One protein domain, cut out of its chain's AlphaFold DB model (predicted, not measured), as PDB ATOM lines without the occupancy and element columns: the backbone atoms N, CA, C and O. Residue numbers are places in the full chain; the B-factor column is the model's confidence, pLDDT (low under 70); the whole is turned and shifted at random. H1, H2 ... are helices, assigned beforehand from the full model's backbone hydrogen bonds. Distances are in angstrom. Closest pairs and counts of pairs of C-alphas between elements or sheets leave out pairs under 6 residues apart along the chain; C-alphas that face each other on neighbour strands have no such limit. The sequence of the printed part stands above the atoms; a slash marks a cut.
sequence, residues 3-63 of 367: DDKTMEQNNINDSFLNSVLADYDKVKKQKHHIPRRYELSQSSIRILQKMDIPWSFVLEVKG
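This is residues 3 to 63 of the 367 residues of an uncharacterized protein of Lactobacillus crispatus (UniProt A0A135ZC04). One long helix, H1, makes the length of the domain; the chain then folds back, and two short helices, H2 and H3, gather beside the second half of H1, standing about perpendicular to each other. H2 packs on H1 as the second arm of a helical hairpin, H3 stands crosswise close to both, and residues 3 to 12 of H1 stick out alone. The printed part has 61 residues with three named helices, in the order H1, H2, H3, and no named strand; the class is all helix. It is only just compact, close to loose, with a radius of gyration of the C-alphas of 12.5 A, and spans 43 by 18 by 17 A.

H1, residues 3 to 31, begins with C-alpha 3 at (10.291, -39.891, 40.112) and runs 42.6 A to C-alpha 31 at (-13.698, -8.137, 55.297). H2, residues 42 to 50, is 12.3 A long. H3, residues 55 to 61, is 10.3 A long and ends with C-alpha 61 at (-9.330, -27.162, 54.074).

H1 touches H2 with its residues 16 to 23 alone; the closest C-alphas are those of Val 20 and Ser 44, 5.1 A apart. These two helices form a hairpin, running opposite ways at a steep tilt of 41 degrees. H3 is close to H1 but not clearly touching, the closest C-alphas being those of Leu 21 and Val 58 at 7.2 A, and about perpendicular to it at 87 degrees. H2 and H3 are also close but not clearly touching, with the C-alphas of Leu 48 and Trp 55 closest at 7.9 A, and about perpendicular at 85 degrees. In H1, H2 and H3 every O i to N i+4 pair is within hydrogen-bond range.

The two C-alphas farthest apart, those of Asp 3 and His 32, are 43.0 A apart. Without residues 3 to 12, which stand free, the body spans 28 by 22 by 17 A. The printed part has no cut; the link from H1 to H2 is short and that from H2 to H3 is tight. The mean pLDDT of the printed part is 82.7, and residues 3 to 12 are under 70.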
ATOM      1  N   ASP A   3      10.780 -40.267  38.773       52.22
ATOM      2  CA  ASP A   3      10.291 -39.891  40.112       52.22
ATOM      3  C   ASP A   3      10.562 -38.422  40.501       52.22
ATOM      4  O   ASP A   3       9.735 -37.808  41.172       52.22
ATOM      5  N   ASP A   4      11.647 -37.807  40.004       50.69
ATOM      6  CA  ASP A   4      11.976 -36.391  40.286       50.69
ATOM      7  C   ASP A   4      10.945 -35.410  39.713       50.69
ATOM      8  O   ASP A   4      10.536 -34.465  40.382       50.69
ATOM      9  N   LYS A   5      10.452 -35.659  38.489       51.84
ATOM     10  CA  LYS A   5       9.463 -34.775  37.848       51.84
ATOM     11  C   LYS A   5       8.099 -34.832  38.533       51.84
ATOM     12  O   LYS A   5       7.366 -33.849  38.508       51.84
ATOM     13  N   THR A   6       7.741 -35.966  39.134       53.41
ATOM     14  CA  THR A   6       6.470 -36.129  39.853       53.41
ATOM     15  C   THR A   6       6.531 -35.473  41.236       53.41
ATOM     16  O   THR A   6       5.570 -34.822  41.638       53.41
ATOM     17  N   MET A   7       7.678 -35.561  41.921       51.31
ATOM     18  CA  MET A   7       7.950 -34.846  43.177       51.31
ATOM     19  C   MET A   7       7.976 -33.320  42.985       51.31
ATOM     20  O   MET A   7       7.343 -32.595  43.752       51.31
ATOM     21  N   GLU A   8       8.642 -32.818  41.939       55.06
ATOM     22  CA  GLU A   8       8.666 -31.382  41.616       55.06
ATOM     23  C   GLU A   8       7.274 -30.850  41.260       55.06
ATOM     24  O   GLU A   8       6.869 -29.803  41.764       55.06
ATOM     25  N   GLN A   9       6.503 -31.577  40.444       57.62
ATOM     26  CA  GLN A   9       5.157 -31.155  40.051       57.62
ATOM     27  C   GLN A   9       4.191 -31.101  41.250       57.62
ATOM     28  O   GLN A   9       3.368 -30.188  41.324       57.62
ATOM     29  N   ASN A  10       4.316 -32.029  42.205       61.12
ATOM     30  CA  ASN A  10       3.517 -32.039  43.435       61.12
ATOM     31  C   ASN A  10       3.901 -30.886  44.377       61.12
ATOM     32  O   ASN A  10       3.022 -30.146  44.813       61.12
ATOM     33  N   ASN A  11       5.199 -30.632  44.582       62.00
ATOM     34  CA  ASN A  11       5.679 -29.494  45.380       62.00
ATOM     35  C   ASN A  11       5.265 -28.135  44.785       62.00
ATOM     36  O   ASN A  11       4.931 -27.192  45.506       62.00
ATOM     37  N   ILE A  12       5.262 -28.025  43.453       61.91
ATOM     38  CA  ILE A  12       4.799 -26.835  42.735       61.91
ATOM     39  C   ILE A  12       3.284 -26.645  42.923       61.91
ATOM     40  O   ILE A  12       2.834 -25.524  43.172       61.91
ATOM     41  N   ASN A  13       2.497 -27.724  42.851       70.00
ATOM     42  CA  ASN A  13       1.050 -27.671  43.057       70.00
ATOM     43  C   ASN A  13       0.677 -27.261  44.492       70.00
ATOM     44  O   ASN A  13      -0.206 -26.418  44.670       70.00
ATOM     45  N   ASP A  14       1.412 -27.753  45.491       74.44
ATOM     46  CA  ASP A  14       1.227 -27.382  46.898       74.44
ATOM     47  C   ASP A  14       1.580 -25.911  47.158       74.44
ATOM     48  O   ASP A  14       0.857 -25.199  47.860       74.44
ATOM     49  N   SER A  15       2.647 -25.401  46.535       80.94
ATOM     50  CA  SER A  15       3.028 -23.983  46.617       80.94
ATOM     51  C   SER A  15       1.942 -23.054  46.052       80.94
ATOM     52  O   SER A  15       1.559 -22.058  46.679       80.94
ATOM     53  N   PHE A  16       1.369 -23.405  44.898       85.69
ATOM     54  CA  PHE A  16       0.273 -22.644  44.300       85.69
ATOM     55  C   PHE A  16      -1.008 -22.703  45.136       85.69
ATOM     56  O   PHE A  16      -1.654 -21.668  45.316       85.69
ATOM     57  N   LEU A  17      -1.364 -23.863  45.690       84.81
ATOM     58  CA  LEU A  17      -2.514 -23.986  46.583       84.81
ATOM     59  C   LEU A  17      -2.327 -23.147  47.857       84.81
ATOM     60  O   LEU A  17      -3.236 -22.411  48.245       84.81
ATOM     61  N   ASN A  18      -1.132 -23.156  48.450       89.19
ATOM     62  CA  ASN A  18      -0.805 -22.331  49.614       89.19
ATOM     63  C   ASN A  18      -0.970 -20.831  49.336       89.19
ATOM     64  O   ASN A  18      -1.462 -20.095  50.193       89.19
ATOM     65  N   SER A  19      -0.648 -20.375  48.121       90.31
ATOM     66  CA  SER A  19      -0.883 -18.980  47.722       90.31
ATOM     67  C   SER A  19      -2.376 -18.609  47.712       90.31
ATOM     68  O   SER A  19      -2.747 -17.530  48.178       90.31
ATOM     69  N   VAL A  20      -3.245 -19.529  47.272       91.94
ATOM     70  CA  VAL A  20      -4.706 -19.345  47.283       91.94
ATOM     71  C   VAL A  20      -5.239 -19.308  48.717       91.94
ATOM     72  O   VAL A  20      -6.075 -18.464  49.038       91.94
ATOM     73  N   LEU A  21      -4.740 -20.186  49.593       93.50
ATOM     74  CA  LEU A  21      -5.128 -20.225  51.006       93.50
ATOM     75  C   LEU A  21      -4.675 -18.969  51.771       93.50
ATOM     76  O   LEU A  21      -5.407 -18.490  52.637       93.50
ATOM     77  N   ALA A  22      -3.513 -18.404  51.434       93.75
ATOM     78  CA  ALA A  22      -3.028 -17.157  52.024       93.75
ATOM     79  C   ALA A  22      -3.855 -15.938  51.574       93.75
ATOM     80  O   ALA A  22      -4.202 -15.077  52.385       93.75
ATOM     81  N   ASP A  23      -4.211 -15.872  50.287       94.56
ATOM     82  CA  ASP A  23      -5.099 -14.835  49.751       94.56
ATOM     83  C   ASP A  23      -6.499 -14.924  50.382       94.56
ATOM     84  O   ASP A  23      -7.081 -13.915  50.784       94.56
ATOM     85  N   TYR A  24      -7.001 -16.146  50.581       94.31
ATOM     86  CA  TYR A  24      -8.232 -16.402  51.323       94.31
ATOM     87  C   TYR A  24      -8.191 -15.824  52.744       94.31
ATOM     88  O   TYR A  24      -9.083 -15.056  53.116       94.31
ATOM     89  N   ASP A  25      -7.151 -16.130  53.526       94.06
ATOM     90  CA  ASP A  25      -7.015 -15.627  54.899       94.06
ATOM     91  C   ASP A  25      -6.918 -14.099  54.937       94.06
ATOM     92  O   ASP A  25      -7.519 -13.446  55.796       94.06
ATOM     93  N   LYS A  26      -6.206 -13.511  53.970       95.12
ATOM     94  CA  LYS A  26      -6.088 -12.059  53.822       95.12
ATOM     95  C   LYS A  26      -7.454 -11.412  53.599       95.12
ATOM     96  O   LYS A  26      -7.797 -10.469  54.314       95.12
ATOM     97  N   VAL A  27      -8.250 -11.921  52.656       92.62
ATOM     98  CA  VAL A  27      -9.595 -11.391  52.375       92.62
ATOM     99  C   VAL A  27     -10.528 -11.604  53.571       92.62
ATOM    100  O   VAL A  27     -11.254 -10.680  53.944       92.62
ATOM    101  N   LYS A  28     -10.465 -12.773  54.228       92.31
ATOM    102  CA  LYS A  28     -11.265 -13.087  55.427       92.31
ATOM    103  C   LYS A  28     -10.960 -12.118  56.571       92.31
ATOM    104  O   LYS A  28     -11.883 -11.610  57.207       92.31
ATOM    105  N   LYS A  29      -9.679 -11.804  56.789       92.00
ATOM    106  CA  LYS A  29      -9.223 -10.842  57.803       92.00
ATOM    107  C   LYS A  29      -9.641  -9.409  57.477       92.00
ATOM    108  O   LYS A  29     -10.039  -8.688  58.382       92.00
ATOM    109  N   GLN A  30      -9.565  -8.999  56.211       90.81
ATOM    110  CA  GLN A  30      -9.911  -7.637  55.785       90.81
ATOM    111  C   GLN A  30     -11.415  -7.353  55.821       90.81
ATOM    112  O   GLN A  30     -11.822  -6.250  56.174       90.81
ATOM    113  N   LYS A  31     -12.245  -8.326  55.427       84.31
ATOM    114  CA  LYS A  31     -13.698  -8.137  55.297       84.31
ATOM    115  C   LYS A  31     -14.507  -8.684  56.473       84.31
ATOM    116  O   LYS A  31     -15.721  -8.508  56.499       84.31
ATOM    117  N   HIS A  32     -13.855  -9.348  57.427       85.38
ATOM    118  CA  HIS A  32     -14.482  -9.950  58.607       85.38
ATOM    119  C   HIS A  32     -15.638 -10.923  58.281       85.38
ATOM    120  O   HIS A  32     -16.575 -11.072  59.062       85.38
ATOM    121  N   HIS A  33     -15.588 -11.602  57.130       83.62
ATOM    122  CA  HIS A  33     -16.530 -12.663  56.758       83.62
ATOM    123  C   HIS A  33     -15.847 -13.736  55.903       83.62
ATOM    124  O   HIS A  33     -14.795 -13.490  55.318       83.62
ATOM    125  N   ILE A  34     -16.469 -14.915  55.796       88.25
ATOM    126  CA  ILE A  34     -16.020 -16.002  54.910       88.25
ATOM    127  C   ILE A  34     -16.023 -15.491  53.454       88.25
ATOM    128  O   ILE A  34     -17.097 -15.108  52.966       88.25
ATOM    129  N   PRO A  35     -14.864 -15.442  52.768       89.12
ATOM    130  CA  PRO A  35     -14.761 -14.967  51.391       89.12
ATOM    131  C   PRO A  35     -15.567 -15.817  50.409       89.12
ATOM    132  O   PRO A  35     -15.791 -17.010  50.611       89.12
ATOM    133  N   ARG A  36     -15.969 -15.211  49.296       85.19
ATOM    134  CA  ARG A  36     -16.491 -15.903  48.112       85.19
ATOM    135  C   ARG A  36     -15.395 -16.044  47.065       85.19
ATOM    136  O   ARG A  36     -14.489 -15.221  47.000       85.19
ATOM    137  N   ARG A  37     -15.540 -17.026  46.167       87.25
ATOM    138  CA  ARG A  37     -14.566 -17.283  45.089       87.25
ATOM    139  C   ARG A  37     -14.184 -16.023  44.300       87.25
ATOM    140  O   ARG A  37     -13.014 -15.830  44.013       87.25
ATOM    141  N   TYR A  38     -15.154 -15.169  43.965       87.81
ATOM    142  CA  TYR A  38     -14.924 -13.954  43.170       87.81
ATOM    143  C   TYR A  38     -14.298 -12.791  43.958       87.81
ATOM    144  O   TYR A  38     -14.020 -11.747  43.379       87.81
ATOM    145  N   GLU A  39     -14.136 -12.927  45.276       88.06
ATOM    146  CA  GLU A  39     -13.532 -11.899  46.131       88.06
ATOM    147  C   GLU A  39     -12.032 -12.102  46.339       88.06
ATOM    148  O   GLU A  39     -11.389 -11.225  46.912       88.06
ATOM    149  N   LEU A  40     -11.496 -13.242  45.898       92.12
ATOM    150  CA  LEU A  40     -10.061 -13.487  45.845       92.12
ATOM    151  C   LEU A  40      -9.413 -12.701  44.701       92.12
ATOM    152  O   LEU A  40     -10.086 -12.228  43.781       92.12
ATOM    153  N   SER A  41      -8.086 -12.600  44.730       93.44
ATOM    154  CA  SER A  41      -7.330 -12.026  43.622       93.44
ATOM    155  C   SER A  41      -7.539 -12.818  42.324       93.44
ATOM    156  O   SER A  41      -7.742 -14.038  42.314       93.44
ATOM    157  N   GLN A  42      -7.433 -12.125  41.188       91.88
ATOM    158  CA  GLN A  42      -7.593 -12.747  39.873       91.88
ATOM    159  C   GLN A  42      -6.565 -13.867  39.625       91.88
ATOM    160  O   GLN A  42      -6.869 -14.839  38.931       91.88
ATOM    161  N   SER A  43      -5.366 -13.757  40.207       90.75
ATOM    162  CA  SER A  43      -4.337 -14.803  40.214       90.75
ATOM    163  C   SER A  43      -4.815 -16.070  40.918       90.75
ATOM    164  O   SER A  43      -4.766 -17.142  40.319       90.75
ATOM    165  N   SER A  44      -5.358 -15.951  42.131       92.50
ATOM    166  CA  SER A  44      -5.878 -17.089  42.897       92.50
ATOM    167  C   SER A  44      -7.050 -17.768  42.189       92.50
ATOM    168  O   SER A  44      -7.126 -18.994  42.132       92.50
ATOM    169  N   ILE A  45      -7.938 -16.985  41.565       91.81
ATOM    170  CA  ILE A  45      -9.061 -17.517  40.776       91.81
ATOM    171  C   ILE A  45      -8.557 -18.335  39.577       91.81
ATOM    172  O   ILE A  45      -9.104 -19.406  39.305       91.81
ATOM    173  N   ARG A  46      -7.515 -17.860  38.879       91.81
ATOM    174  CA  ARG A  46      -6.902 -18.575  37.748       91.81
ATOM    175  C   ARG A  46      -6.186 -19.850  38.183       91.81
ATOM    176  O   ARG A  46      -6.276 -20.840  37.468       91.81
ATOM    177  N   ILE A  47      -5.513 -19.846  39.337       91.50
ATOM    178  CA  ILE A  47      -4.881 -21.051  39.903       91.50
ATOM    179  C   ILE A  47      -5.944 -22.126  40.151       91.50
ATOM    180  O   ILE A  47      -5.811 -23.235  39.642       91.50
ATOM    181  N   LEU A  48      -7.048 -21.769  40.819       88.12
ATOM    182  CA  LEU A  48      -8.167 -22.688  41.057       88.12
ATOM    183  C   LEU A  48      -8.764 -23.250  39.758       88.12
ATOM    184  O   LEU A  48      -9.137 -24.415  39.716       88.12
ATOM    185  N   GLN A  49      -8.854 -22.441  38.696       88.38
ATOM    186  CA  GLN A  49      -9.326 -22.898  37.379       88.38
ATOM    187  C   GLN A  49      -8.330 -23.834  36.687       88.38
ATOM    188  O   GLN A  49      -8.736 -24.852  36.144       88.38
ATOM    189  N   LYS A  50      -7.036 -23.493  36.694       89.12
ATOM    190  CA  LYS A  50      -5.985 -24.273  36.023       89.12
ATOM    191  C   LYS A  50      -5.792 -25.649  36.662       89.12
ATOM    192  O   LYS A  50      -5.453 -26.594  35.963       89.12
ATOM    193  N   MET A  51      -5.978 -25.732  37.976       86.44
ATOM    194  CA  MET A  51      -5.815 -26.959  38.760       86.44
ATOM    195  C   MET A  51      -7.119 -27.737  38.955       86.44
ATOM    196  O   MET A  51      -7.112 -28.745  39.649       86.44
ATOM    197  N   ASP A  52      -8.225 -27.249  38.385       82.88
ATOM    198  CA  ASP A  52      -9.571 -27.811  38.539       82.88
ATOM    199  C   ASP A  52      -9.990 -28.044  40.005       82.88
ATOM    200  O   ASP A  52     -10.679 -29.001  40.355       82.88
ATOM    201  N   ILE A  53      -9.563 -27.147  40.900       83.88
ATOM    202  CA  ILE A  53      -9.864 -27.248  42.330       83.88
ATOM    203  C   ILE A  53     -11.240 -26.622  42.589       83.88
ATOM    204  O   ILE A  53     -11.430 -25.413  42.366       83.88
ATOM    205  N   PRO A  54     -12.218 -27.390  43.098       84.06
ATOM    206  CA  PRO A  54     -13.536 -26.855  43.394       84.06
ATOM    207  C   PRO A  54     -13.484 -25.911  44.601       84.06
ATOM    208  O   PRO A  54     -12.712 -26.092  45.540       84.06
ATOM    209  N   TRP A  55     -14.360 -24.901  44.622       88.06
ATOM    210  CA  TRP A  55     -14.416 -23.952  45.744       88.06
ATOM    211  C   TRP A  55     -14.744 -24.628  47.086       88.06
ATOM    212  O   TRP A  55     -14.304 -24.158  48.131       88.06
ATOM    213  N   SER A  56     -15.484 -25.741  47.056       80.81
ATOM    214  CA  SER A  56     -15.771 -26.557  48.240       80.81
ATOM    215  C   SER A  56     -14.502 -27.067  48.916       80.81
ATOM    216  O   SER A  56     -14.441 -27.033  50.137       80.81
ATOM    217  N   PHE A  57     -13.474 -27.439  48.147       85.75
ATOM    218  CA  PHE A  57     -12.205 -27.930  48.684       85.75
ATOM    219  C   PHE A  57     -11.475 -26.853  49.499       85.75
ATOM    220  O   PHE A  57     -11.022 -27.105  50.608       85.75
ATOM    221  N   VAL A  58     -11.430 -25.610  49.000       88.25
ATOM    222  CA  VAL A  58     -10.828 -24.480  49.734       88.25
ATOM    223  C   VAL A  58     -11.552 -24.233  51.060       88.25
ATOM    224  O   VAL A  58     -10.918 -23.969  52.080       88.25
ATOM    225  N   LEU A  59     -12.885 -24.328  51.052       85.75
ATOM    226  CA  LEU A  59     -13.702 -24.167  52.253       85.75
ATOM    227  C   LEU A  59     -13.522 -25.328  53.239       85.75
ATOM    228  O   LEU A  59     -13.528 -25.091  54.441       85.75
ATOM    229  N   GLU A  60     -13.356 -26.555  52.750       83.19
ATOM    230  CA  GLU A  60     -13.110 -27.752  53.558       83.19
ATOM    231  C   GLU A  60     -11.751 -27.681  54.261       83.19
ATOM    232  O   GLU A  60     -11.690 -27.794  55.482       83.19
ATOM    233  N   VAL A  61     -10.684 -27.353  53.522       87.19
ATOM    234  CA  VAL A  61      -9.330 -27.162  54.074       87.19
ATOM    235  C   VAL A  61      -9.303 -26.071  55.151       87.19
ATOM    236  O   VAL A  61      -8.540 -26.158  56.112       87.19
ATOM    237  N   LYS A  62     -10.143 -25.039  55.017       89.00
ATOM    238  CA  LYS A  62     -10.261 -23.948  55.997       89.00
ATOM    239  C   LYS A  62     -11.298 -24.199  57.097       89.00
ATOM    240  O   LYS A  62     -11.439 -23.354  57.978       89.00
ATOM    241  N   GLY A  63     -12.010 -25.330  57.072       83.56
ATOM    242  CA  GLY A  63     -13.059 -25.659  58.045       83.56
ATOM    243  C   GLY A  63     -14.295 -24.752  57.971       83.56
ATOM    244  O   GLY A  63     -15.071 -24.665  58.918       83.56
TER     245      GLY A  63